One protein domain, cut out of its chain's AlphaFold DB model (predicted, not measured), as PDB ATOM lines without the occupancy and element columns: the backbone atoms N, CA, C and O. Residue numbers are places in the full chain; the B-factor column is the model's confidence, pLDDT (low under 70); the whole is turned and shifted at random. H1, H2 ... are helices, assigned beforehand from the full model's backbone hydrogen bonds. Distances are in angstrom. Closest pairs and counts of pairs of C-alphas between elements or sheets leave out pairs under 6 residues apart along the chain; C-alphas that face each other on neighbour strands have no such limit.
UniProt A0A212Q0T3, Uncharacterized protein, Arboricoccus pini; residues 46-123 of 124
ATOM      1  N   GLU A  46     -52.900  11.221  35.568       89.38
ATOM      2  CA  GLU A  46     -51.522  10.812  35.274       89.38
ATOM      3  C   GLU A  46     -50.859  10.168  36.492       89.38
ATOM      4  O   GLU A  46     -50.350   9.056  36.379       89.38
ATOM      5  N   ALA A  47     -50.965  10.796  37.669       86.75
ATOM      6  CA  ALA A  47     -50.438  10.242  38.913       86.75
ATOM      7  C   ALA A  47     -51.089   8.895  39.268       86.75
ATOM      8  O   ALA A  47     -50.414   8.002  39.765       86.75
ATOM      9  N   ARG A  48     -52.384   8.706  38.977       89.00
ATOM     10  CA  ARG A  48     -53.061   7.410  39.172       89.00
ATOM     11  C   ARG A  48     -52.488   6.316  38.277       89.00
ATOM     12  O   ARG A  48     -52.191   5.241  38.770       89.00
ATOM     13  N   ARG A  49     -52.277   6.607  36.989       91.50
ATOM     14  CA  ARG A  49     -51.667   5.646  36.053       91.50
ATOM     15  C   ARG A  49     -50.249   5.271  36.463       91.50
ATOM     16  O   ARG A  49     -49.859   4.119  36.319       91.50
ATOM     17  N   GLU A  50     -49.485   6.242  36.950       92.56
ATOM     18  CA  GLU A  50     -48.133   6.002  37.450       92.56
ATOM     19  C   GLU A  50     -48.155   5.121  38.706       92.56
ATOM     20  O   GLU A  50     -47.405   4.153  38.779       92.56
ATOM     21  N   ILE A  51     -49.073   5.383  39.643       91.56
ATOM     22  CA  ILE A  51     -49.290   4.532  40.822       91.56
ATOM     23  C   ILE A  51     -49.665   3.104  40.407       91.56
ATOM     24  O   ILE A  51     -49.052   2.163  40.901       91.56
ATOM     25  N   ASP A  52     -50.607   2.931  39.477       92.62
ATOM     26  CA  ASP A  52     -51.029   1.608  39.001       92.62
ATOM     27  C   ASP A  52     -49.863   0.842  38.344       92.62
ATOM     28  O   ASP A  52     -49.684  -0.352  38.585       92.62
ATOM     29  N   SER A  53     -49.025   1.536  37.561       92.94
ATOM     30  CA  SER A  53     -47.825   0.957  36.939       92.94
ATOM     31  C   SER A  53     -46.806   0.501  37.983       92.94
ATOM     32  O   SER A  53     -46.299  -0.616  37.909       92.94
ATOM     33  N   LEU A  54     -46.520   1.349  38.975       90.12
ATOM     34  CA  LEU A  54     -45.587   1.022  40.054       90.12
ATOM     35  C   LEU A  54     -46.103  -0.135  40.914       90.12
ATOM     36  O   LEU A  54     -45.318  -0.975  41.345       90.12
ATOM     37  N   GLN A  55     -47.417  -0.207  41.136       89.12
ATOM     38  CA  GLN A  55     -48.048  -1.310  41.851       89.12
ATOM     39  C   GLN A  55     -47.873  -2.630  41.086       89.12
ATOM     40  O   GLN A  55     -47.475  -3.633  41.674       89.12
ATOM     41  N   GLN A  56     -48.081  -2.616  39.767       90.19
ATOM     42  CA  GLN A  56     -47.886  -3.791  38.918       90.19
ATOM     43  C   GLN A  56     -46.422  -4.257  38.895       90.19
ATOM     44  O   GLN A  56     -46.150  -5.460  38.931       90.19
ATOM     45  N   GLU A  57     -45.468  -3.324  38.845       90.25
ATOM     46  CA  GLU A  57     -44.041  -3.642  38.948       90.25
ATOM     47  C   GLU A  57     -43.692  -4.247  40.312       90.25
ATOM     48  O   GLU A  57     -42.951  -5.231  40.372       90.25
ATOM     49  N   LEU A  58     -44.252  -3.705  41.397       88.19
ATOM     50  CA  LEU A  58     -44.044  -4.223  42.746       88.19
ATOM     51  C   LEU A  58     -44.568  -5.660  42.878       88.19
ATOM     52  O   LEU A  58     -43.826  -6.532  43.330       88.19
ATOM     53  N   ASP A  59     -45.783  -5.932  42.401       89.25
ATOM     54  CA  ASP A  59     -46.382  -7.272  42.423       89.25
ATOM     55  C   ASP A  59     -45.563  -8.281  41.594       89.25
ATOM     56  O   ASP A  59     -45.397  -9.448  41.979       89.25
ATOM     57  N   ALA A  60     -45.005  -7.840  40.461       86.88
ATOM     58  CA  ALA A  60     -44.131  -8.664  39.630       86.88
ATOM     59  C   ALA A  60     -42.811  -8.996  40.344       86.88
ATOM     60  O   ALA A  60     -42.373 -10.152  40.336       86.88
ATOM     61  N   VAL A  61     -42.187  -8.009  40.994       88.06
ATOM     62  CA  VAL A  61     -40.955  -8.206  41.769       88.06
ATOM     63  C   VAL A  61     -41.200  -9.127  42.964       88.06
ATOM     64  O   VAL A  61     -40.422 -10.060  43.177       88.06
ATOM     65  N   ASP A  62     -42.289  -8.932  43.705       84.12
ATOM     66  CA  ASP A  62     -42.654  -9.782  44.841       84.12
ATOM     67  C   ASP A  62     -42.899 -11.232  44.409       84.12
ATOM     68  O   ASP A  62     -42.420 -12.168  45.060       84.12
ATOM     69  N   SER A  63     -43.552 -11.433  43.261       79.44
ATOM     70  CA  SER A  63     -43.758 -12.762  42.673       79.44
ATOM     71  C   SER A  63     -42.434 -13.451  42.318       79.44
ATOM     72  O   SER A  63     -42.240 -14.627  42.643       79.44
ATOM     73  N   LEU A  64     -41.491 -12.726  41.704       80.25
ATOM     74  CA  LEU A  64     -40.160 -13.246  41.366       80.25
ATOM     75  C   LEU A  64     -39.338 -13.587  42.618       80.25
ATOM     76  O   LEU A  64     -38.685 -14.632  42.670       80.25
ATOM     77  N   LEU A  65     -39.387 -12.736  43.646       80.38
ATOM     78  CA  LEU A  65     -38.710 -12.978  44.922       80.38
ATOM     79  C   LEU A  65     -39.278 -14.201  45.643       80.38
ATOM     80  O   LEU A  65     -38.514 -14.989  46.209       80.38
ATOM     81  N   LEU A  66     -40.601 -14.371  45.633       83.44
ATOM     82  CA  LEU A  66     -41.254 -15.541  46.213       83.44
ATOM     83  C   LEU A  66     -40.819 -16.820  45.490       83.44
ATOM     84  O   LEU A  66     -40.467 -17.802  46.142       83.44
ATOM     85  N   GLN A  67     -40.800 -16.801  44.156       79.44
ATOM     86  CA  GLN A  67     -40.378 -17.946  43.354       79.44
ATOM     87  C   GLN A  67     -38.913 -18.316  43.612       79.44
ATOM     88  O   GLN A  67     -38.624 -19.474  43.894       79.44
ATOM     89  N   SER A  68     -38.012 -17.332  43.620       83.69
ATOM     90  CA  SER A  68     -36.589 -17.546  43.912       83.69
ATOM     91  C   SER A  68     -36.362 -18.182  45.291       83.69
ATOM     92  O   SER A  68     -35.644 -19.172  45.419       83.69
ATOM     93  N   LYS A  69     -37.051 -17.683  46.327       83.38
ATOM     94  CA  LYS A  69     -36.984 -18.259  47.681       83.38
ATOM     95  C   LYS A  69     -37.526 -19.686  47.744       83.38
ATOM     96  O   LYS A  69     -37.012 -20.493  48.517       83.38
ATOM     97  N   LEU A  70     -38.575 -19.990  46.977       83.00
ATOM     98  CA  LEU A  70     -39.098 -21.351  46.883       83.00
ATOM     99  C   LEU A  70     -38.064 -22.273  46.240       83.00
ATOM    100  O   LEU A  70     -37.789 -23.328  46.800       83.00
ATOM    101  N   ASP A  71     -37.446 -21.863  45.137       84.81
ATOM    102  CA  ASP A  71     -36.430 -22.667  44.455       84.81
ATOM    103  C   ASP A  71     -35.207 -22.926  45.357       84.81
ATOM    104  O   ASP A  71     -34.764 -24.069  45.478       84.81
ATOM    105  N   GLU A  72     -34.738 -21.919  46.102       87.06
ATOM    106  CA  GLU A  72     -33.676 -22.090  47.106       87.06
ATOM    107  C   GLU A  72     -34.086 -23.068  48.225       87.06
ATOM    108  O   GLU A  72     -33.294 -23.906  48.672       87.06
ATOM    109  N   ALA A  73     -35.334 -22.994  48.695       83.44
ATOM    110  CA  ALA A  73     -35.845 -23.915  49.706       83.44
ATOM    111  C   ALA A  73     -35.900 -25.362  49.189       83.44
ATOM    112  O   ALA A  73     -35.583 -26.286  49.943       83.44
ATOM    113  N   ARG A  74     -36.248 -25.563  47.912       84.12
ATOM    114  CA  ARG A  74     -36.257 -26.880  47.257       84.12
ATOM    115  C   ARG A  74     -34.865 -27.478  47.146       84.12
ATOM    116  O   ARG A  74     -34.677 -28.647  47.477       84.12
ATOM    117  N   GLU A  75     -33.887 -26.677  46.736       88.75
ATOM    118  CA  GLU A  75     -32.492 -27.109  46.644       88.75
ATOM    119  C   GLU A  75     -31.974 -27.564  48.014       88.75
ATOM    120  O   GLU A  75     -31.511 -28.695  48.173       88.75
ATOM    121  N   ARG A  76     -32.170 -26.741  49.053       86.75
ATOM    122  CA  ARG A  76     -31.773 -27.081  50.430       86.75
ATOM    123  C   ARG A  76     -32.464 -28.332  50.957       86.75
ATOM    124  O   ARG A  76     -31.860 -29.093  51.719       86.75
ATOM    125  N   LEU A  77     -33.731 -28.527  50.598       86.31
ATOM    126  CA  LEU A  77     -34.495 -29.705  50.981       86.31
ATOM    127  C   LEU A  77     -33.942 -30.964  50.298       86.31
ATOM    128  O   LEU A  77     -33.724 -31.968  50.978       86.31
ATOM    129  N   SER A  78     -33.640 -30.890  49.002       85.69
ATOM    130  CA  SER A  78     -32.979 -31.960  48.246       85.69
ATOM    131  C   SER A  78     -31.614 -32.320  48.848       85.69
ATOM    132  O   SER A  78     -31.334 -33.486  49.132       85.69
ATOM    133  N   ASP A  79     -30.793 -31.321  49.178       88.44
ATOM    134  CA  ASP A  79     -29.496 -31.526  49.832       88.44
ATOM    135  C   ASP A  79     -29.625 -32.169  51.218       88.44
ATOM    136  O   ASP A  79     -28.814 -33.012  51.625       88.44
ATOM    137  N   ALA A  80     -30.634 -31.765  51.991       86.25
ATOM    138  CA  ALA A  80     -30.934 -32.377  53.278       86.25
ATOM    139  C   ALA A  80     -31.328 -33.853  53.116       86.25
ATOM    140  O   ALA A  80     -30.834 -34.688  53.876       86.25
ATOM    141  N   GLN A  81     -32.134 -34.191  52.105       85.00
ATOM    142  CA  GLN A  81     -32.469 -35.579  51.789       85.00
ATOM    143  C   GLN A  81     -31.258 -36.392  51.341       85.00
ATOM    144  O   GLN A  81     -31.056 -37.494  51.836       85.00
ATOM    145  N   GLY A  82     -30.402 -35.856  50.471       86.38
ATOM    146  CA  GLY A  82     -29.202 -36.571  50.029       86.38
ATOM    147  C   GLY A  82     -28.268 -36.909  51.198       86.38
ATOM    148  O   GLY A  82     -27.754 -38.028  51.303       86.38
ATOM    149  N   ARG A  83     -28.093 -35.964  52.134       86.12
ATOM    150  CA  ARG A  83     -27.356 -36.201  53.388       86.12
ATOM    151  C   ARG A  83     -28.046 -37.237  54.272       86.12
ATOM    152  O   ARG A  83     -27.367 -38.077  54.861       86.12
ATOM    153  N   PHE A  84     -29.371 -37.189  54.342       84.94
ATOM    154  CA  PHE A  84     -30.173 -38.148  55.085       84.94
ATOM    155  C   PHE A  84     -30.038 -39.573  54.532       84.94
ATOM    156  O   PHE A  84     -29.694 -40.481  55.281       84.94
ATOM    157  N   ASP A  85     -30.223 -39.771  53.228       84.88
ATOM    158  CA  ASP A  85     -30.135 -41.078  52.570       84.88
ATOM    159  C   ASP A  85     -28.737 -41.688  52.700       84.88
ATOM    160  O   ASP A  85     -28.567 -42.907  52.797       84.88
ATOM    161  N   LYS A  86     -27.702 -40.842  52.706       87.38
ATOM    162  CA  LYS A  86     -26.339 -41.270  53.015       87.38
ATOM    163  C   LYS A  86     -26.230 -41.766  54.460       87.38
ATOM    164  O   LYS A  86     -25.800 -42.896  54.673       87.38
ATOM    165  N   LEU A  87     -26.667 -40.963  55.431       85.19
ATOM    166  CA  LEU A  87     -26.610 -41.313  56.853       85.19
ATOM    167  C   LEU A  87     -27.447 -42.558  57.182       85.19
ATOM    168  O   LEU A  87     -27.018 -43.401  57.964       85.19
ATOM    169  N   SER A  88     -28.629 -42.691  56.579       83.38
ATOM    170  CA  SER A  88     -29.508 -43.841  56.777       83.38
ATOM    171  C   SER A  88     -28.849 -45.118  56.252       83.38
ATOM    172  O   SER A  88     -28.789 -46.105  56.979       83.38
ATOM    173  N   ARG A  89     -28.228 -45.092  55.061       84.62
ATOM    174  CA  ARG A  89     -27.444 -46.234  54.550       84.62
ATOM    175  C   ARG A  89     -26.288 -46.618  55.474       84.62
ATOM    176  O   ARG A  89     -26.076 -47.803  55.709       84.62
ATOM    177  N   GLU A  90     -25.581 -45.637  56.031       88.25
ATOM    178  CA  GLU A  90     -24.490 -45.868  56.990       88.25
ATOM    179  C   GLU A  90     -24.984 -46.455  58.326       88.25
ATOM    180  O   GLU A  90     -24.246 -47.185  58.986       88.25
ATOM    181  N   ARG A  91     -26.235 -46.180  58.717       83.81
ATOM    182  CA  ARG A  91     -26.858 -46.652  59.967       83.81
ATOM    183  C   ARG A  91     -27.820 -47.832  59.790       83.81
ATOM    184  O   ARG A  91     -28.593 -48.126  60.693       83.81
ATOM    185  N   GLY A  92     -27.784 -48.521  58.650       84.06
ATOM    186  CA  GLY A  92     -28.603 -49.718  58.424       84.06
ATOM    187  C   GLY A  92     -30.075 -49.449  58.088       84.06
ATOM    188  O   GLY A  92     -30.915 -50.318  58.292       84.06
ATOM    189  N   GLY A  93     -30.398 -48.272  57.555       77.69
ATOM    190  CA  GLY A  93     -31.732 -47.936  57.049       77.69
ATOM    191  C   GLY A  93     -32.698 -47.392  58.099       77.69
ATOM    192  O   GLY A  93     -33.892 -47.290  57.821       77.69
ATOM    193  N   GLU A  94     -32.226 -47.034  59.296       77.12
ATOM    194  CA  GLU A  94     -33.092 -46.396  60.287       77.12
ATOM    195  C   GLU A  94     -33.567 -45.024  59.793       77.12
ATOM    196  O   GLU A  94     -32.773 -44.149  59.428       77.12
ATOM    197  N   VAL A  95     -34.889 -44.848  59.799       72.44
ATOM    198  CA  VAL A  95     -35.558 -43.574  59.546       72.44
ATOM    199  C   VAL A  95     -35.925 -42.967  60.904       72.44
ATOM    200  O   VAL A  95     -36.730 -43.553  61.631       72.44
ATOM    201  N   PRO A  96     -35.355 -41.811  61.288       69.56
ATOM    202  CA  PRO A  96     -35.703 -41.116  62.516       69.56
ATOM    203  C   PRO A  96     -37.185 -40.753  62.536       69.56
ATOM    204  O   PRO A  96     -37.761 -40.356  61.519       69.56
ATOM    205  N   GLN A  97     -37.794 -40.826  63.717       74.25
ATOM    206  CA  GLN A  97     -39.155 -40.334  63.895       74.25
ATOM    207  C   GLN A  97     -39.241 -38.847  63.535       74.25
ATOM    208  O   GLN A  97     -38.411 -38.044  63.959       74.25
ATOM    209  N   GLY A  98     -40.257 -38.494  62.747       73.69
ATOM    210  CA  GLY A  98     -40.466 -37.129  62.265       73.69
ATOM    211  C   GLY A  98     -39.754 -36.789  60.953       73.69
ATOM    212  O   GLY A  98     -39.899 -35.662  60.486       73.69
ATOM    213  N   TYR A  99     -39.032 -37.728  60.324       78.06
ATOM    214  CA  TYR A  99     -38.571 -37.532  58.949       78.06
ATOM    215  C   TYR A  99     -39.769 -37.447  57.998       78.06
ATOM    216  O   TYR A  99     -40.574 -38.375  57.901       78.06
ATOM    217  N   VAL A 100     -39.870 -36.326  57.285       79.75
ATOM    218  CA  VAL A 100     -40.843 -36.124  56.213       79.75
ATOM    219  C   VAL A 100     -40.072 -36.113  54.894       79.75
ATOM    220  O   VAL A 100     -39.218 -35.244  54.710       79.75
ATOM    221  N   PRO A 101     -40.342 -37.049  53.972       79.62
ATOM    222  CA  PRO A 101     -39.724 -37.034  52.654       79.62
ATOM    223  C   PRO A 101     -40.062 -35.746  51.892       79.62
ATOM    224  O   PRO A 101     -41.198 -35.274  51.947       79.62
ATOM    225  N   ALA A 102     -39.121 -35.209  51.115       80.25
ATOM    226  CA  ALA A 102     -39.343 -33.990  50.341       80.25
ATOM    227  C   ALA A 102     -40.503 -34.113  49.361       80.25
ATOM    228  O   ALA A 102     -41.216 -33.137  49.184       80.25
ATOM    229  N   PHE A 103     -40.755 -35.298  48.788       80.81
ATOM    230  CA  PHE A 103     -41.896 -35.480  47.886       80.81
ATOM    231  C   PHE A 103     -43.232 -35.141  48.568       80.81
ATOM    232  O   PHE A 103     -44.116 -34.586  47.927       80.81
ATOM    233  N   VAL A 104     -43.362 -35.400  49.877       84.50
ATOM    234  CA  VAL A 104     -44.559 -35.057  50.667       84.50
ATOM    235  C   VAL A 104     -44.658 -33.543  50.877       84.50
ATOM    236  O   VAL A 104     -45.752 -32.983  50.916       84.50
ATOM    237  N   ILE A 105     -43.519 -32.865  51.033       84.31
ATOM    238  CA  ILE A 105     -43.460 -31.404  51.171       84.31
ATOM    239  C   ILE A 105     -43.798 -30.740  49.829       84.31
ATOM    240  O   ILE A 105     -44.621 -29.829  49.802       84.31
ATOM    241  N   GLU A 106     -43.244 -31.235  48.721       82.56
ATOM    242  CA  GLU A 106     -43.540 -30.776  47.358       82.56
ATOM    243  C   GLU A 106     -45.014 -30.951  46.989       82.56
ATOM    244  O   GLU A 106     -45.633 -30.026  46.469       82.56
ATOM    245  N   GLU A 107     -45.609 -32.103  47.309       86.44
ATOM    246  CA  GLU A 107     -47.034 -32.358  47.080       86.44
ATOM    247  C   GLU A 107     -47.911 -31.345  47.831       86.44
ATOM    248  O   GLU A 107     -48.826 -30.749  47.257       86.44
ATOM    249  N   LYS A 108     -47.596 -31.076  49.106       87.56
ATOM    250  CA  LYS A 108     -48.304 -30.064  49.905       87.56
ATOM    251  C   LYS A 108     -48.126 -28.654  49.345       87.56
ATOM    252  O   LYS A 108     -49.092 -27.896  49.329       87.56
ATOM    253  N   LEU A 109     -46.922 -28.300  48.892       85.62
ATOM    254  CA  LEU A 109     -46.656 -27.005  48.261       85.62
ATOM    255  C   LEU A 109     -47.451 -26.843  46.960       85.62
ATOM    256  O   LEU A 109     -48.041 -25.787  46.743       85.62
ATOM    257  N   GLY A 110     -47.525 -27.889  46.132       85.94
ATOM    258  CA  GLY A 110     -48.340 -27.903  44.918       85.94
ATOM    259  C   GLY A 110     -49.830 -27.715  45.210       85.94
ATOM    260  O   GLY A 110     -50.472 -26.863  44.601       85.94
ATOM    261  N   ALA A 111     -50.363 -28.432  46.202       89.06
ATOM    262  CA  ALA A 111     -51.760 -28.294  46.614       89.06
ATOM    263  C   ALA A 111     -52.083 -26.886  47.147       89.06
ATOM    264  O   ALA A 111     -53.132 -26.326  46.836       89.06
ATOM    265  N   LEU A 112     -51.180 -26.290  47.934       86.50
ATOM    266  CA  LEU A 112     -51.343 -24.919  48.422       86.50
ATOM    267  C   LEU A 112     -51.299 -23.896  47.281       86.50
ATOM    268  O   LEU A 112     -52.112 -22.978  47.272       86.50
ATOM    269  N   ARG A 113     -50.391 -24.071  46.311       83.31
ATOM    270  CA  ARG A 113     -50.316 -23.230  45.105       83.31
ATOM    271  C   ARG A 113     -51.643 -23.258  44.349       83.31
ATOM    272  O   ARG A 113     -52.216 -22.206  44.097       83.31
ATOM    273  N   GLN A 114     -52.170 -24.455  44.096       85.25
ATOM    274  CA  GLN A 114     -53.448 -24.627  43.418       85.25
ATOM    275  C   GLN A 114     -54.600 -23.937  44.167       85.25
ATOM    276  O   GLN A 114     -55.408 -23.256  43.547       85.25
ATOM    277  N   GLN A 115     -54.659 -24.043  45.500       86.88
ATOM    278  CA  GLN A 115     -55.692 -23.357  46.289       86.88
ATOM    279  C   GLN A 115     -55.600 -21.830  46.212       86.88
ATOM    280  O   GLN A 115     -56.625 -21.151  46.280       86.88
ATOM    281  N   ILE A 116     -54.386 -21.279  46.122       82.62
ATOM    282  CA  ILE A 116     -54.179 -19.839  45.941       82.62
ATOM    283  C   ILE A 116     -54.692 -19.421  44.564       82.62
ATOM    284  O   ILE A 116     -55.476 -18.477  44.483       82.62
ATOM    285  N   ASP A 117     -54.322 -20.158  43.518       82.81
ATOM    286  CA  ASP A 117     -54.739 -19.872  42.144       82.81
ATOM    287  C   ASP A 117     -56.270 -19.972  41.993       82.81
ATOM    288  O   ASP A 117     -56.899 -19.088  41.415       82.81
ATOM    289  N   GLU A 118     -56.902 -20.984  42.597       88.19
ATOM    290  CA  GLU A 118     -58.364 -21.145  42.620       88.19
ATOM    291  C   GLU A 118     -59.073 -20.001  43.363       88.19
ATOM    292  O   GLU A 118     -60.120 -19.530  42.920       88.19
ATOM    293  N   LYS A 119     -58.516 -19.515  44.481       81.69
ATOM    294  CA  LYS A 119     -59.072 -18.362  45.215       81.69
ATOM    295  C   LYS A 119     -58.898 -17.047  44.459       81.69
ATOM    296  O   LYS A 119     -59.791 -16.201  44.521       81.69
ATOM    297  N   ALA A 120     -57.774 -16.876  43.768       76.56
ATOM    298  CA  ALA A 120     -57.523 -15.715  42.923       76.56
ATOM    299  C   ALA A 120     -58.468 -15.693  41.710       76.56
ATOM    300  O   ALA A 120     -59.006 -14.640  41.382       76.56
ATOM    301  N   ALA A 121     -58.728 -16.852  41.097       75.94
ATOM    302  CA  ALA A 121     -59.641 -16.986  39.961       75.94
ATOM    303  C   ALA A 121     -61.131 -16.939  40.350       75.94
ATOM    304  O   ALA A 121     -61.956 -16.502  39.559       75.94
ATOM    305  N   GLY A 122     -61.494 -17.386  41.555       65.25
ATOM    306  CA  GLY A 122     -62.881 -17.444  42.035       65.25
ATOM    307  C   GLY A 122     -63.396 -16.179  42.732       65.25
ATOM    308  O   GLY A 122     -64.426 -16.255  43.397       65.25
ATOM    309  N   SER A 123     -62.678 -15.055  42.646       55.59
ATOM    310  CA  SER A 123     -63.078 -13.768  43.249       55.59
ATOM    311  C   SER A 123     -63.845 -12.842  42.286       55.59
ATOM    312  O   SER A 123     -63.932 -11.642  42.551       55.59
TER     313      SER A 123
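What this domain is: This is residues 46 to 123 of the 124 residues of an uncharacterized protein of Arboricoccus pini (UniProt A0A212Q0T3). One long helix, H1, makes the length of the model, and after a long loop the chain folds back into a shorter helix, H2, which starts near H1 and slants away from it, so that the two open like an uneven V. Residues 46 to 69 of H1 stick out at one end, and residues 110 to 123, mostly H2, stand free as well. The printed part has 78 residues with two named helices, H1 then H2, and no named strand; the class is all helix. The whole is extended, with a radius of gyration of the C-alphas of 19.6 A, and its C-alphas span 69 by 24 by 13 A.

Where its parts are: H1, the longest helix, holds residues 46 to 90 and measures 66.4 A from C-alpha 46 at (-51.522, 10.812, 35.274) to C-alpha 90 at (-24.490, -45.868, 56.990). H2 holds residues 102 to 121 and measures 28.4 A, ending with C-alpha 121 at (-59.641, -16.986, 39.961).

How they stand to each other: H1 and H2 form a helical hairpin and run opposite ways at a shallow tilt of 18 degrees. They only just touch, with 3 pairs of C-alphas within 8 A. H1 touches H2 with residues 77 to 81 alone, and H2 touches H1 with residue 102 alone. The closest C-alphas of the two helices are those of Leu 77 and Ala 102, 6.5 A apart, while the centres are 14.2 A apart. In both H1 and H2, every O i to N i+4 pair is within hydrogen-bond range.

The domain as a whole: The outline is a rod, and the two C-alphas farthest apart are those of Glu 46 and Gly 92, at 68.7 A. The printed part has no cut. The link from H1 to H2, 11 residues, is long. Without the stretches that stand free, the body has 40 residues and spans 32 by 16 by 11 A. The mean pLDDT of the printed part is 83.9, and residues 96, 122 and 123 are under 70.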